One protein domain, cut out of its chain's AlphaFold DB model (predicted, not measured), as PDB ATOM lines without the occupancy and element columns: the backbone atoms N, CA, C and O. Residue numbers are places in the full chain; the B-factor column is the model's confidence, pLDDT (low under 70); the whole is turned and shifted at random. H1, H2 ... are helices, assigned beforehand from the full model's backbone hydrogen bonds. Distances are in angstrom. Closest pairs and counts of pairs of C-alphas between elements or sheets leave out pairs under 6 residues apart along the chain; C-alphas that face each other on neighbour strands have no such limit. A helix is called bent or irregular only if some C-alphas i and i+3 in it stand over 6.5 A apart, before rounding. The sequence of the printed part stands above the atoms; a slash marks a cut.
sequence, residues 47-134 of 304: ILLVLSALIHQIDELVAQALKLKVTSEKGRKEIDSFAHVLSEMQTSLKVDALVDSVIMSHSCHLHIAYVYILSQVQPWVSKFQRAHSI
ATOM      1  N   ILE A  47      50.423  14.443  10.362       84.81
ATOM      2  CA  ILE A  47      49.981  15.816  10.062       84.81
ATOM      3  C   ILE A  47      48.491  15.980  10.384       84.81
ATOM      4  O   ILE A  47      48.110  16.961  11.023       84.81
ATOM      5  N   LEU A  48      47.653  15.015  10.001       84.25
ATOM      6  CA  LEU A  48      46.218  15.042  10.276       84.25
ATOM      7  C   LEU A  48      45.929  15.033  11.784       84.25
ATOM      8  O   LEU A  48      45.060  15.771  12.247       84.25
ATOM      9  N   LEU A  49      46.693  14.261  12.559       87.06
ATOM     10  CA  LEU A  49      46.589  14.225  14.017       87.06
ATOM     11  C   LEU A  49      46.941  15.579  14.651       87.06
ATOM     12  O   LEU A  49      46.210  16.064  15.515       87.06
ATOM     13  N   VAL A  50      48.028  16.211  14.198       88.19
ATOM     14  CA  VAL A  50      48.441  17.540  14.678       88.19
ATOM     15  C   VAL A  50      47.400  18.600  14.316       88.19
ATOM     16  O   VAL A  50      47.045  19.423  15.160       88.19
ATOM     17  N   LEU A  51      46.849  18.553  13.099       84.81
ATOM     18  CA  LEU A  51      45.781  19.459  12.674       84.81
ATOM     19  C   LEU A  51      44.503  19.256  13.493       84.81
ATOM     20  O   LEU A  51      43.896  20.235  13.921       84.81
ATOM     21  N   SER A  52      44.111  18.011  13.766       88.50
ATOM     22  CA  SER A  52      42.934  17.726  14.593       88.50
ATOM     23  C   SER A  52      43.113  18.219  16.030       88.50
ATOM     24  O   SER A  52      42.165  18.746  16.612       88.50
ATOM     25  N   ALA A  53      44.310  18.070  16.603       90.75
ATOM     26  CA  ALA A  53      44.613  18.575  17.938       90.75
ATOM     27  C   ALA A  53      44.567  20.111  17.984       90.75
ATOM     28  O   ALA A  53      43.992  20.681  18.911       90.75
ATOM     29  N   LEU A  54      45.103  20.777  16.956       90.50
ATOM     30  CA  LEU A  54      45.070  22.234  16.837       90.50
ATOM     31  C   LEU A  54      43.637  22.766  16.698       90.50
ATOM     32  O   LEU A  54      43.266  23.722  17.375       90.50
ATOM     33  N   ILE A  55      42.814  22.130  15.859       84.94
ATOM     34  CA  ILE A  55      41.402  22.504  15.693       84.94
ATOM     35  C   ILE A  55      40.662  22.380  17.028       84.94
ATOM     36  O   ILE A  55      39.912  23.280  17.396       84.94
ATOM     37  N   HIS A  56      40.919  21.312  17.786       89.38
ATOM     38  CA  HIS A  56      40.279  21.126  19.084       89.38
ATOM     39  C   HIS A  56      40.694  22.196  20.109       89.38
ATOM     40  O   HIS A  56      39.851  22.676  20.863       89.38
ATOM     41  N   GLN A  57      41.959  22.627  20.098       91.00
ATOM     42  CA  GLN A  57      42.430  23.729  20.947       91.00
ATOM     43  C   GLN A  57      41.773  25.066  20.590       91.00
ATOM     44  O   GLN A  57      41.423  25.838  21.482       91.00
ATOM     45  N   ILE A  58      41.585  25.336  19.297       83.75
ATOM     46  CA  ILE A  58      40.889  26.540  18.835       83.75
ATOM     47  C   ILE A  58      39.422  26.505  19.276       83.75
ATOM     48  O   ILE A  58      38.923  27.503  19.797       83.75
ATOM     49  N   ASP A  59      38.742  25.368  19.116       86.88
ATOM     50  CA  ASP A  59      37.351  25.202  19.550       86.88
ATOM     51  C   ASP A  59      37.199  25.432  21.066       86.88
ATOM     52  O   ASP A  59      36.273  26.125  21.491       86.88
ATOM     53  N   GLU A  60      38.128  24.918  21.878       90.69
ATOM     54  CA  GLU A  60      38.132  25.112  23.335       90.69
ATOM     55  C   GLU A  60      38.367  26.583  23.720       90.69
ATOM     56  O   GLU A  60      37.628  27.137  24.535       90.69
ATOM     57  N   LEU A  61      39.331  27.260  23.089       80.94
ATOM     58  CA  LEU A  61      39.579  28.690  23.316       80.94
ATOM     59  C   LEU A  61      38.363  29.545  22.952       80.94
ATOM     60  O   LEU A  61      38.011  30.481  23.672       80.94
ATOM     61  N   VAL A  62      37.686  29.211  21.856       78.69
ATOM     62  CA  VAL A  62      36.472  29.911  21.431       78.69
ATOM     63  C   VAL A  62      35.321  29.638  22.393       78.69
ATOM     64  O   VAL A  62      34.600  30.571  22.746       78.69
ATOM     65  N   ALA A  63      35.168  28.406  22.880       85.19
ATOM     66  CA  ALA A  63      34.175  28.074  23.897       85.19
ATOM     67  C   ALA A  63      34.413  28.856  25.201       85.19
ATOM     68  O   ALA A  63      33.465  29.399  25.774       85.19
ATOM     69  N   GLN A  64      35.669  28.979  25.637       77.69
ATOM     70  CA  GLN A  64      36.042  29.754  26.822       77.69
ATOM     71  C   GLN A  64      35.820  31.258  26.628       77.69
ATOM     72  O   GLN A  64      35.219  31.902  27.490       77.69
ATOM     73  N   ALA A  65      36.220  31.814  25.481       69.31
ATOM     74  CA  ALA A  65      36.004  33.222  25.153       69.31
ATOM     75  C   ALA A  65      34.509  33.565  25.083       69.31
ATOM     76  O   ALA A  65      34.076  34.592  25.609       69.31
ATOM     77  N   LEU A  66      33.696  32.681  24.500       71.75
ATOM     78  CA  LEU A  66      32.243  32.832  24.478       71.75
ATOM     79  C   LEU A  66      31.652  32.744  25.887       71.75
ATOM     80  O   LEU A  66      30.821  33.573  26.255       71.75
ATOM     81  N   LYS A  67      32.113  31.801  26.712       76.81
ATOM     82  CA  LYS A  67      31.633  31.638  28.090       76.81
ATOM     83  C   LYS A  67      31.965  32.843  28.977       76.81
ATOM     84  O   LYS A  67      31.114  33.262  29.755       76.81
ATOM     85  N   LEU A  68      33.162  33.417  28.838       65.06
ATOM     86  CA  LEU A  68      33.599  34.597  29.595       65.06
ATOM     87  C   LEU A  68      32.964  35.902  29.097       65.06
ATOM     88  O   LEU A  68      32.788  36.829  29.883       65.06
ATOM     89  N   LYS A  69      32.609  35.994  27.809       57.28
ATOM     90  CA  LYS A  69      32.113  37.245  27.211       57.28
ATOM     91  C   LYS A  69      30.582  37.350  27.146       57.28
ATOM     92  O   LYS A  69      30.066  38.465  27.106       57.28
ATOM     93  N   VAL A  70      29.844  36.235  27.234       54.56
ATOM     94  CA  VAL A  70      28.361  36.213  27.301       54.56
ATOM     95  C   VAL A  70      27.812  36.679  28.663       54.56
ATOM     96  O   VAL A  70      26.668  37.134  28.741       54.56
ATOM     97  N   THR A  71      28.617  36.645  29.728       54.59
ATOM     98  CA  THR A  71      28.220  37.120  31.070       54.59
ATOM     99  C   THR A  71      28.283  38.643  31.220       54.59
ATOM    100  O   THR A  71      27.712  39.195  32.157       54.59
ATOM    101  N   SER A  72      28.911  39.344  30.273       65.00
ATOM    102  CA  SER A  72      29.000  40.802  30.250       65.00
ATOM    103  C   SER A  72      27.941  41.388  29.308       65.00
ATOM    104  O   SER A  72      28.115  41.396  28.093       65.00
ATOM    105  N   GLU A  73      26.854  41.939  29.866       68.50
ATOM    106  CA  GLU A  73      26.533  43.357  29.637       68.50
ATOM    107  C   GLU A  73      27.004  43.988  28.311       68.50
ATOM    108  O   GLU A  73      26.359  44.030  27.260       68.50
ATOM    109  N   LYS A  74      28.244  44.465  28.417       69.69
ATOM    110  CA  LYS A  74      28.993  45.201  27.415       69.69
ATOM    111  C   LYS A  74      29.548  44.301  26.310       69.69
ATOM    112  O   LYS A  74      29.560  44.712  25.155       69.69
ATOM    113  N   GLY A  75      29.924  43.065  26.643       65.56
ATOM    114  CA  GLY A  75      30.388  42.062  25.684       65.56
ATOM    115  C   GLY A  75      29.341  41.725  24.622       65.56
ATOM    116  O   GLY A  75      29.692  41.604  23.453       65.56
ATOM    117  N   ARG A  76      28.055  41.670  24.991       68.44
ATOM    118  CA  ARG A  76      26.955  41.448  24.032       68.44
ATOM    119  C   ARG A  76      26.813  42.588  23.021       68.44
ATOM    120  O   ARG A  76      26.731  42.329  21.828       68.44
ATOM    121  N   LYS A  77      26.890  43.843  23.480       77.31
ATOM    122  CA  LYS A  77      26.819  45.037  22.611       77.31
ATOM    123  C   LYS A  77      28.009  45.114  21.645       77.31
ATOM    124  O   LYS A  77      27.839  45.493  20.490       77.31
ATOM    125  N   GLU A  78      29.202  44.711  22.090       73.44
ATOM    126  CA  GLU A  78      30.380  44.595  21.216       73.44
ATOM    127  C   GLU A  78      30.201  43.497  20.158       73.44
ATOM    128  O   GLU A  78      30.510  43.731  18.991       73.44
ATOM    129  N   ILE A  79      29.662  42.332  20.534       74.31
ATOM    130  CA  ILE A  79      29.397  41.227  19.600       74.31
ATOM    131  C   ILE A  79      28.353  41.628  18.554       74.31
ATOM    132  O   ILE A  79      28.575  41.370  17.374       74.31
ATOM    133  N   ASP A  80      27.275  42.308  18.947       74.25
ATOM    134  CA  ASP A  80      26.273  42.825  18.006       74.25
ATOM    135  C   ASP A  80      26.874  43.862  17.050       74.25
ATOM    136  O   ASP A  80      26.634  43.812  15.842       74.25
ATOM    137  N   SER A  81      27.727  44.761  17.558       78.25
ATOM    138  CA  SER A  81      28.435  45.724  16.707       78.25
ATOM    139  C   SER A  81      29.384  45.032  15.722       78.25
ATOM    140  O   SER A  81      29.453  45.402  14.552       78.25
ATOM    141  N   PHE A  82      30.067  43.972  16.161       76.25
ATOM    142  CA  PHE A  82      30.970  43.201  15.320       76.25
ATOM    143  C   PHE A  82      30.207  42.357  14.296       76.25
ATOM    144  O   PHE A  82      30.634  42.256  13.151       76.25
ATOM    145  N   ALA A  83      29.048  41.805  14.659       77.12
ATOM    146  CA  ALA A  83      28.155  41.110  13.740       77.12
ATOM    147  C   ALA A  83      27.625  42.055  12.653       77.12
ATOM    148  O   ALA A  83      27.574  41.668  11.485       77.12
ATOM    149  N   HIS A  84      27.305  43.302  13.009       82.50
ATOM    150  CA  HIS A  84      26.946  44.334  12.039       82.50
ATOM    151  C   HIS A  84      28.103  44.623  11.071       82.50
ATOM    152  O   HIS A  84      27.903  44.593   9.860       82.50
ATOM    153  N   VAL A  85      29.324  44.817  11.582       83.00
ATOM    154  CA  VAL A  85      30.521  45.031  10.747       83.00
ATOM    155  C   VAL A  85      30.809  43.821   9.855       83.00
ATOM    156  O   VAL A  85      31.084  43.986   8.673       83.00
ATOM    157  N   LEU A  86      30.694  42.594  10.368       70.06
ATOM    158  CA  LEU A  86      30.859  41.381   9.565       70.06
ATOM    159  C   LEU A  86      29.781  41.258   8.490       70.06
ATOM    160  O   LEU A  86      30.084  40.835   7.378       70.06
ATOM    161  N   SER A  87      28.540  41.630   8.801       74.38
ATOM    162  CA  SER A  87      27.454  41.659   7.823       74.38
ATOM    163  C   SER A  87      27.736  42.682   6.726       74.38
ATOM    164  O   SER A  87      27.536  42.382   5.555       74.38
ATOM    165  N   GLU A  88      28.235  43.862   7.085       82.81
ATOM    166  CA  GLU A  88      28.622  44.914   6.145       82.81
ATOM    167  C   GLU A  88      29.838  44.513   5.294       82.81
ATOM    168  O   GLU A  88      29.877  44.753   4.088       82.81
ATOM    169  N   MET A  89      30.810  43.817   5.887       77.56
ATOM    170  CA  MET A  89      31.934  43.239   5.154       77.56
ATOM    171  C   MET A  89      31.475  42.117   4.225       77.56
ATOM    172  O   MET A  89      31.972  42.040   3.112       77.56
ATOM    173  N   GLN A  90      30.522  41.273   4.629       67.12
ATOM    174  CA  GLN A  90      29.964  40.216   3.780       67.12
ATOM    175  C   GLN A  90      29.135  40.777   2.626       67.12
ATOM    176  O   GLN A  90      29.198  40.235   1.523       67.12
ATOM    177  N   THR A  91      28.365  41.842   2.846       75.88
ATOM    178  CA  THR A  91      27.634  42.512   1.765       75.88
ATOM    179  C   THR A  91      28.593  43.239   0.831       75.88
ATOM    180  O   THR A  91      28.422  43.127  -0.381       75.88
ATOM    181  N   SER A  92      29.645  43.872   1.359       70.31
ATOM    182  CA  SER A  92      30.711  44.487   0.557       70.31
ATOM    183  C   SER A  92      31.473  43.439  -0.259       70.31
ATOM    184  O   SER A  92      31.562  43.572  -1.473       70.31
ATOM    185  N   LEU A  93      31.868  42.313   0.350       63.59
ATOM    186  CA  LEU A  93      32.485  41.174  -0.346       63.59
ATOM    187  C   LEU A  93      31.567  40.569  -1.408       63.59
ATOM    188  O   LEU A  93      32.045  39.993  -2.376       63.59
ATOM    189  N   LYS A  94      30.246  40.621  -1.219       61.81
ATOM    190  CA  LYS A  94      29.273  40.073  -2.173       61.81
ATOM    191  C   LYS A  94      29.053  41.007  -3.361       61.81
ATOM    192  O   LYS A  94      28.794  40.518  -4.458       61.81
ATOM    193  N   VAL A  95      29.184  42.318  -3.153       63.12
ATOM    194  CA  VAL A  95      29.229  43.327  -4.220       63.12
ATOM    195  C   VAL A  95      30.553  43.222  -4.977       63.12
ATOM    196  O   VAL A  95      30.531  43.134  -6.203       63.12
ATOM    197  N   ASP A  96      31.672  43.084  -4.267       55.09
ATOM    198  CA  ASP A  96      32.987  42.859  -4.869       55.09
ATOM    199  C   ASP A  96      33.060  41.504  -5.573       55.09
ATOM    200  O   ASP A  96      33.595  41.440  -6.660       55.09
ATOM    201  N   ALA A  97      32.421  40.441  -5.074       56.16
ATOM    202  CA  ALA A  97      32.325  39.153  -5.771       56.16
ATOM    203  C   ALA A  97      31.444  39.211  -7.030       56.16
ATOM    204  O   ALA A  97      31.608  38.393  -7.933       56.16
ATOM    205  N   LEU A  98      30.504  40.155  -7.111       56.97
ATOM    206  CA  LEU A  98      29.720  40.421  -8.321       56.97
ATOM    207  C   LEU A  98      30.540  41.215  -9.347       56.97
ATOM    208  O   LEU A  98      30.468  40.915 -10.538       56.97
ATOM    209  N   VAL A  99      31.353  42.171  -8.889       57.72
ATOM    210  CA  VAL A  99      32.295  42.943  -9.719       57.72
ATOM    211  C   VAL A  99      33.474  42.071 -10.172       57.72
ATOM    212  O   VAL A  99      33.848  42.088 -11.342       57.72
ATOM    213  N   ASP A 100      33.977  41.211  -9.294       50.25
ATOM    214  CA  ASP A 100      35.025  40.239  -9.558       50.25
ATOM    215  C   ASP A 100      34.497  39.072 -10.376       50.25
ATOM    216  O   ASP A 100      35.210  38.640 -11.255       50.25
ATOM    217  N   SER A 101      33.252  38.604 -10.245       52.78
ATOM    218  CA  SER A 101      32.672  37.623 -11.189       52.78
ATOM    219  C   SER A 101      32.723  38.120 -12.644       52.78
ATOM    220  O   SER A 101      32.964  37.343 -13.570       52.78
ATOM    221  N   VAL A 102      32.597  39.438 -12.848       55.62
ATOM    222  CA  VAL A 102      32.751  40.082 -14.162       55.62
ATOM    223  C   VAL A 102      34.232  40.226 -14.573       55.62
ATOM    224  O   VAL A 102      34.528  40.236 -15.768       55.62
ATOM    225  N   ILE A 103      35.179  40.258 -13.626       55.34
ATOM    226  CA  ILE A 103      36.634  40.396 -13.871       55.34
ATOM    227  C   ILE A 103      37.400  39.042 -13.814       55.34
ATOM    228  O   ILE A 103      38.456  38.882 -14.428       55.34
ATOM    229  N   MET A 104      36.849  38.003 -13.180       51.34
ATOM    230  CA  MET A 104      37.483  36.727 -12.800       51.34
ATOM    231  C   MET A 104      37.433  35.639 -13.873       51.34
ATOM    232  O   MET A 104      37.716  34.473 -13.602       51.34
ATOM    233  N   SER A 105      37.209  36.012 -15.129       53.97
ATOM    234  CA  SER A 105      37.467  35.104 -16.253       53.97
ATOM    235  C   SER A 105      38.971  34.782 -16.431       53.97
ATOM    236  O   SER A 105      39.329  33.966 -17.273       53.97
ATOM    237  N   HIS A 106      39.878  35.381 -15.638       54.56
ATOM    238  CA  HIS A 106      41.330  35.282 -15.863       54.56
ATOM    239  C   HIS A 106      42.211  34.781 -14.700       54.56
ATOM    240  O   HIS A 106      43.423  34.706 -14.889       54.56
ATOM    241  N   SER A 107      41.696  34.384 -13.524       60.97
ATOM    242  CA  SER A 107      42.589  33.834 -12.478       60.97
ATOM    243  C   SER A 107      41.950  32.760 -11.592       60.97
ATOM    244  O   SER A 107      41.384  33.025 -10.531       60.97
ATOM    245  N   CYS A 108      42.082  31.502 -12.022       55.94
ATOM    246  CA  CYS A 108      41.521  30.331 -11.342       55.94
ATOM    247  C   CYS A 108      42.118  30.080  -9.943       55.94
ATOM    248  O   CYS A 108      41.459  29.481  -9.097       55.94
ATOM    249  N   HIS A 109      43.340  30.547  -9.666       55.31
ATOM    250  CA  HIS A 109      44.013  30.288  -8.388       55.31
ATOM    251  C   HIS A 109      43.473  31.134  -7.228       55.31
ATOM    252  O   HIS A 109      43.308  30.606  -6.127       55.31
ATOM    253  N   LEU A 110      43.127  32.405  -7.466       62.38
ATOM    254  CA  LEU A 110      42.504  33.238  -6.431       62.38
ATOM    255  C   LEU A 110      41.069  32.784  -6.142       62.38
ATOM    256  O   LEU A 110      40.646  32.820  -4.991       62.38
ATOM    257  N   HIS A 111      40.356  32.265  -7.148       68.06
ATOM    258  CA  HIS A 111      39.007  31.729  -6.957       68.06
ATOM    259  C   HIS A 111      38.986  30.539  -5.998       68.06
ATOM    260  O   HIS A 111      38.158  30.485  -5.094       68.06
ATOM    261  N   ILE A 112      39.924  29.602  -6.158       72.44
ATOM    262  CA  ILE A 112      40.007  28.413  -5.301       72.44
ATOM    263  C   ILE A 112      40.354  28.811  -3.861       72.44
ATOM    264  O   ILE A 112      39.722  28.318  -2.929       72.44
ATOM    265  N   ALA A 113      41.304  29.732  -3.670       71.69
ATOM    266  CA  ALA A 113      41.665  30.222  -2.340       71.69
ATOM    267  C   ALA A 113      40.501  30.970  -1.665       71.69
ATOM    268  O   ALA A 113      40.215  30.743  -0.490       71.69
ATOM    269  N   TYR A 114      39.784  31.805  -2.417       71.75
ATOM    270  CA  TYR A 114      38.631  32.552  -1.922       71.75
ATOM    271  C   TYR A 114      37.460  31.633  -1.544       71.75
ATOM    272  O   TYR A 114      36.925  31.733  -0.439       71.75
ATOM    273  N   VAL A 115      37.110  30.673  -2.408       78.62
ATOM    274  CA  VAL A 115      36.077  29.663  -2.121       78.62
ATOM    275  C   VAL A 115      36.468  28.804  -0.912       78.62
ATOM    276  O   VAL A 115      35.614  28.507  -0.077       78.62
ATOM    277  N   TYR A 116      37.748  28.452  -0.767       77.81
ATOM    278  CA  TYR A 116      38.245  27.711   0.393       77.81
ATOM    279  C   TYR A 116      38.088  28.507   1.697       77.81
ATOM    280  O   TYR A 116      37.555  27.978   2.672       77.81
ATOM    281  N   ILE A 117      38.470  29.788   1.713       78.19
ATOM    282  CA  ILE A 117      38.307  30.664   2.884       78.19
ATOM    283  C   ILE A 117      36.821  30.833   3.233       78.19
ATOM    284  O   ILE A 117      36.438  30.652   4.391       78.19
ATOM    285  N   LEU A 118      35.961  31.092   2.245       72.69
ATOM    286  CA  LEU A 118      34.517  31.190   2.472       72.69
ATOM    287  C   LEU A 118      33.920  29.884   3.019       72.69
ATOM    288  O   LEU A 118      33.060  29.931   3.900       72.69
ATOM    289  N   SER A 119      34.398  28.723   2.561       77.06
ATOM    290  CA  SER A 119      33.955  27.413   3.054       77.06
ATOM    291  C   SER A 119      34.387  27.137   4.495       77.06
ATOM    292  O   SER A 119      33.686  26.405   5.190       77.06
ATOM    293  N   GLN A 120      35.506  27.701   4.957       75.75
ATOM    294  CA  GLN A 120      35.949  27.564   6.350       75.75
ATOM    295  C   GLN A 120      35.183  28.503   7.287       75.75
ATOM    296  O   GLN A 120      34.923  28.158   8.437       75.75
ATOM    297  N   VAL A 121      34.771  29.674   6.796       72.38
ATOM    298  CA  VAL A 121      34.074  30.693   7.598       72.38
ATOM    299  C   VAL A 121      32.558  30.444   7.669       72.38
ATOM    300  O   VAL A 121      31.933  30.722   8.692       72.38
ATOM    301  N   GLN A 122      31.947  29.855   6.636       72.69
ATOM    302  CA  GLN A 122      30.508  29.533   6.588       72.69
ATOM    303  C   GLN A 122      29.996  28.712   7.795       72.69
ATOM    304  O   GLN A 122      29.024  29.135   8.430       72.69
ATOM    305  N   PRO A 123      30.645  27.598   8.193       72.38
ATOM    306  CA  PRO A 123      30.237  26.822   9.365       72.38
ATOM    307  C   PRO A 123      30.287  27.630  10.663       72.38
ATOM    308  O   PRO A 123      29.471  27.417  11.559       72.38
ATOM    309  N   TRP A 124      31.227  28.570  10.763       63.25
ATOM    310  CA  TRP A 124      31.370  29.437  11.927       63.25
ATOM    311  C   TRP A 124      30.232  30.452  12.004       63.25
ATOM    312  O   TRP A 124      29.649  30.601  13.073       63.25
ATOM    313  N   VAL A 125      29.822  31.060  10.887       67.69
ATOM    314  CA  VAL A 125      28.665  31.977  10.842       67.69
ATOM    315  C   VAL A 125      27.395  31.285  11.346       67.69
ATOM    316  O   VAL A 125      26.701  31.821  12.210       67.69
ATOM    317  N   SER A 126      27.120  30.057  10.892       66.12
ATOM    318  CA  SER A 126      25.955  29.291  11.362       66.12
ATOM    319  C   SER A 126      26.059  28.883  12.837       66.12
ATOM    320  O   SER A 126      25.053  28.900  13.551       66.12
ATOM    321  N   LYS A 127      27.262  28.539  13.318       63.94
ATOM    322  CA  LYS A 127      27.509  28.232  14.738       63.94
ATOM    323  C   LYS A 127      27.312  29.466  15.627       63.94
ATOM    324  O   LYS A 127      26.636  29.356  16.650       63.94
ATOM    325  N   PHE A 128      27.812  30.636  15.223       63.06
ATOM    326  CA  PHE A 128      27.617  31.897  15.945       63.06
ATOM    327  C   PHE A 128      26.155  32.337  15.946       63.06
ATOM    328  O   PHE A 128      25.626  32.685  16.997       63.06
ATOM    329  N   GLN A 129      25.465  32.246  14.810       65.94
ATOM    330  CA  GLN A 129      24.048  32.593  14.722       65.94
ATOM    331  C   GLN A 129      23.181  31.676  15.600       65.94
ATOM    332  O   GLN A 129      22.247  32.136  16.259       65.94
ATOM    333  N   ARG A 130      23.520  30.382  15.675       65.19
ATOM    334  CA  ARG A 130      22.869  29.430  16.585       65.19
ATOM    335  C   ARG A 130      23.158  29.758  18.053       65.19
ATOM    336  O   ARG A 130      22.222  29.754  18.845       65.19
ATOM    337  N   ALA A 131      24.402  30.072  18.415       63.16
ATOM    338  CA  ALA A 131      24.755  30.473  19.779       63.16
ATOM    339  C   ALA A 131      24.042  31.771  20.200       63.16
ATOM    340  O   ALA A 131      23.512  31.850  21.306       63.16
ATOM    341  N   HIS A 132      23.939  32.744  19.292       54.12
ATOM    342  CA  HIS A 132      23.214  33.993  19.521       54.12
ATOM    343  C   HIS A 132      21.703  33.765  19.693       54.12
ATOM    344  O   HIS A 132      21.080  34.299  20.608       54.12
ATOM    345  N   SER A 133      21.111  32.896  18.865       60.28
ATOM    346  CA  SER A 133      19.694  32.526  18.983       60.28
ATOM    347  C   SER A 133      19.378  31.800  20.297       60.28
ATOM    348  O   SER A 133      18.298  31.987  20.855       60.28
ATOM    349  N   ILE A 134      20.316  30.999  20.809       61.69
ATOM    350  CA  ILE A 134      20.184  30.321  22.104       61.69
ATOM    351  C   ILE A 134      20.322  31.326  23.256       61.69
ATOM    352  O   ILE A 134      19.540  31.270  24.201       61.69
TER     353      ILE A 134
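This is residues 47 to 134 of the 304 residues of an uncharacterized protein of Nyssa sinensis (UniProt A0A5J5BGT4). Three helices form an open, flat zigzag: H1 and the long H2 meet near their ends as a V, and at the far end of H2 the printed part folds back as H3, which runs loosely beside H2. No two helices clearly touch, and residues 47 to 65 of H1 stick out as a free arm. The printed part has 88 residues with three named helices, H1, H2 and H3 in that order, and no named strand; the class is all helix. It is loose, with a radius of gyration of the C-alphas of 16.7 A, and spans 48 by 37 by 17 A.

Begin with H1, residues 47 to 69, and follow its tight link to H2, residues 73 to 106. They are close but not clearly touching, the closest C-alphas being those of Lys 69 and Gly 75, 5.3 A apart; they run opposite ways at a steep tilt of 44 degrees. Near residue 100 H2 has a kink of 50 degrees, and it is irregular: C-alphas 103 and 106 are 7.2 A apart. Another tight link leads to H3, residues 108 to 134, assigned as one helix by its hydrogen bonds but bent, with C-alphas 120 and 123 6.5 A apart. Its arms H3a, residues 108 to 120, and H3b, residues 123 to 134, stand at a shallow tilt of 26 degrees. H3a is close to H2 but not clearly touching, with the C-alphas of Met 104 and His 111 closest at 7.8 A; they run opposite ways at a shallow tilt of 24 degrees. H3b and H2 are near each other, and H1 is apart from both arms. In H1, H3a and H3b every O i to N i+4 pair is within hydrogen-bond range; in H2, 27 of 30 are.

Find C-alpha 47 at (49.981, 15.816, 10.062); from there H1 runs 32.7 A to residue 69. H2 begins at C-alpha 73 at (26.533, 43.357, 29.637) and runs 48.5 A. H3a measures 18.8 A and H3b 16.6 A, ending at C-alpha 134 at (20.184, 30.321, 22.104).

Look to Thr 71 and His 106 for the two C-alphas farthest apart, 48.8 A. The printed part has no cut, and neither link is long. Its mean pLDDT is 70.8; residues 68 to 76, 93 to 111 and 124 to 134 are among those under 70.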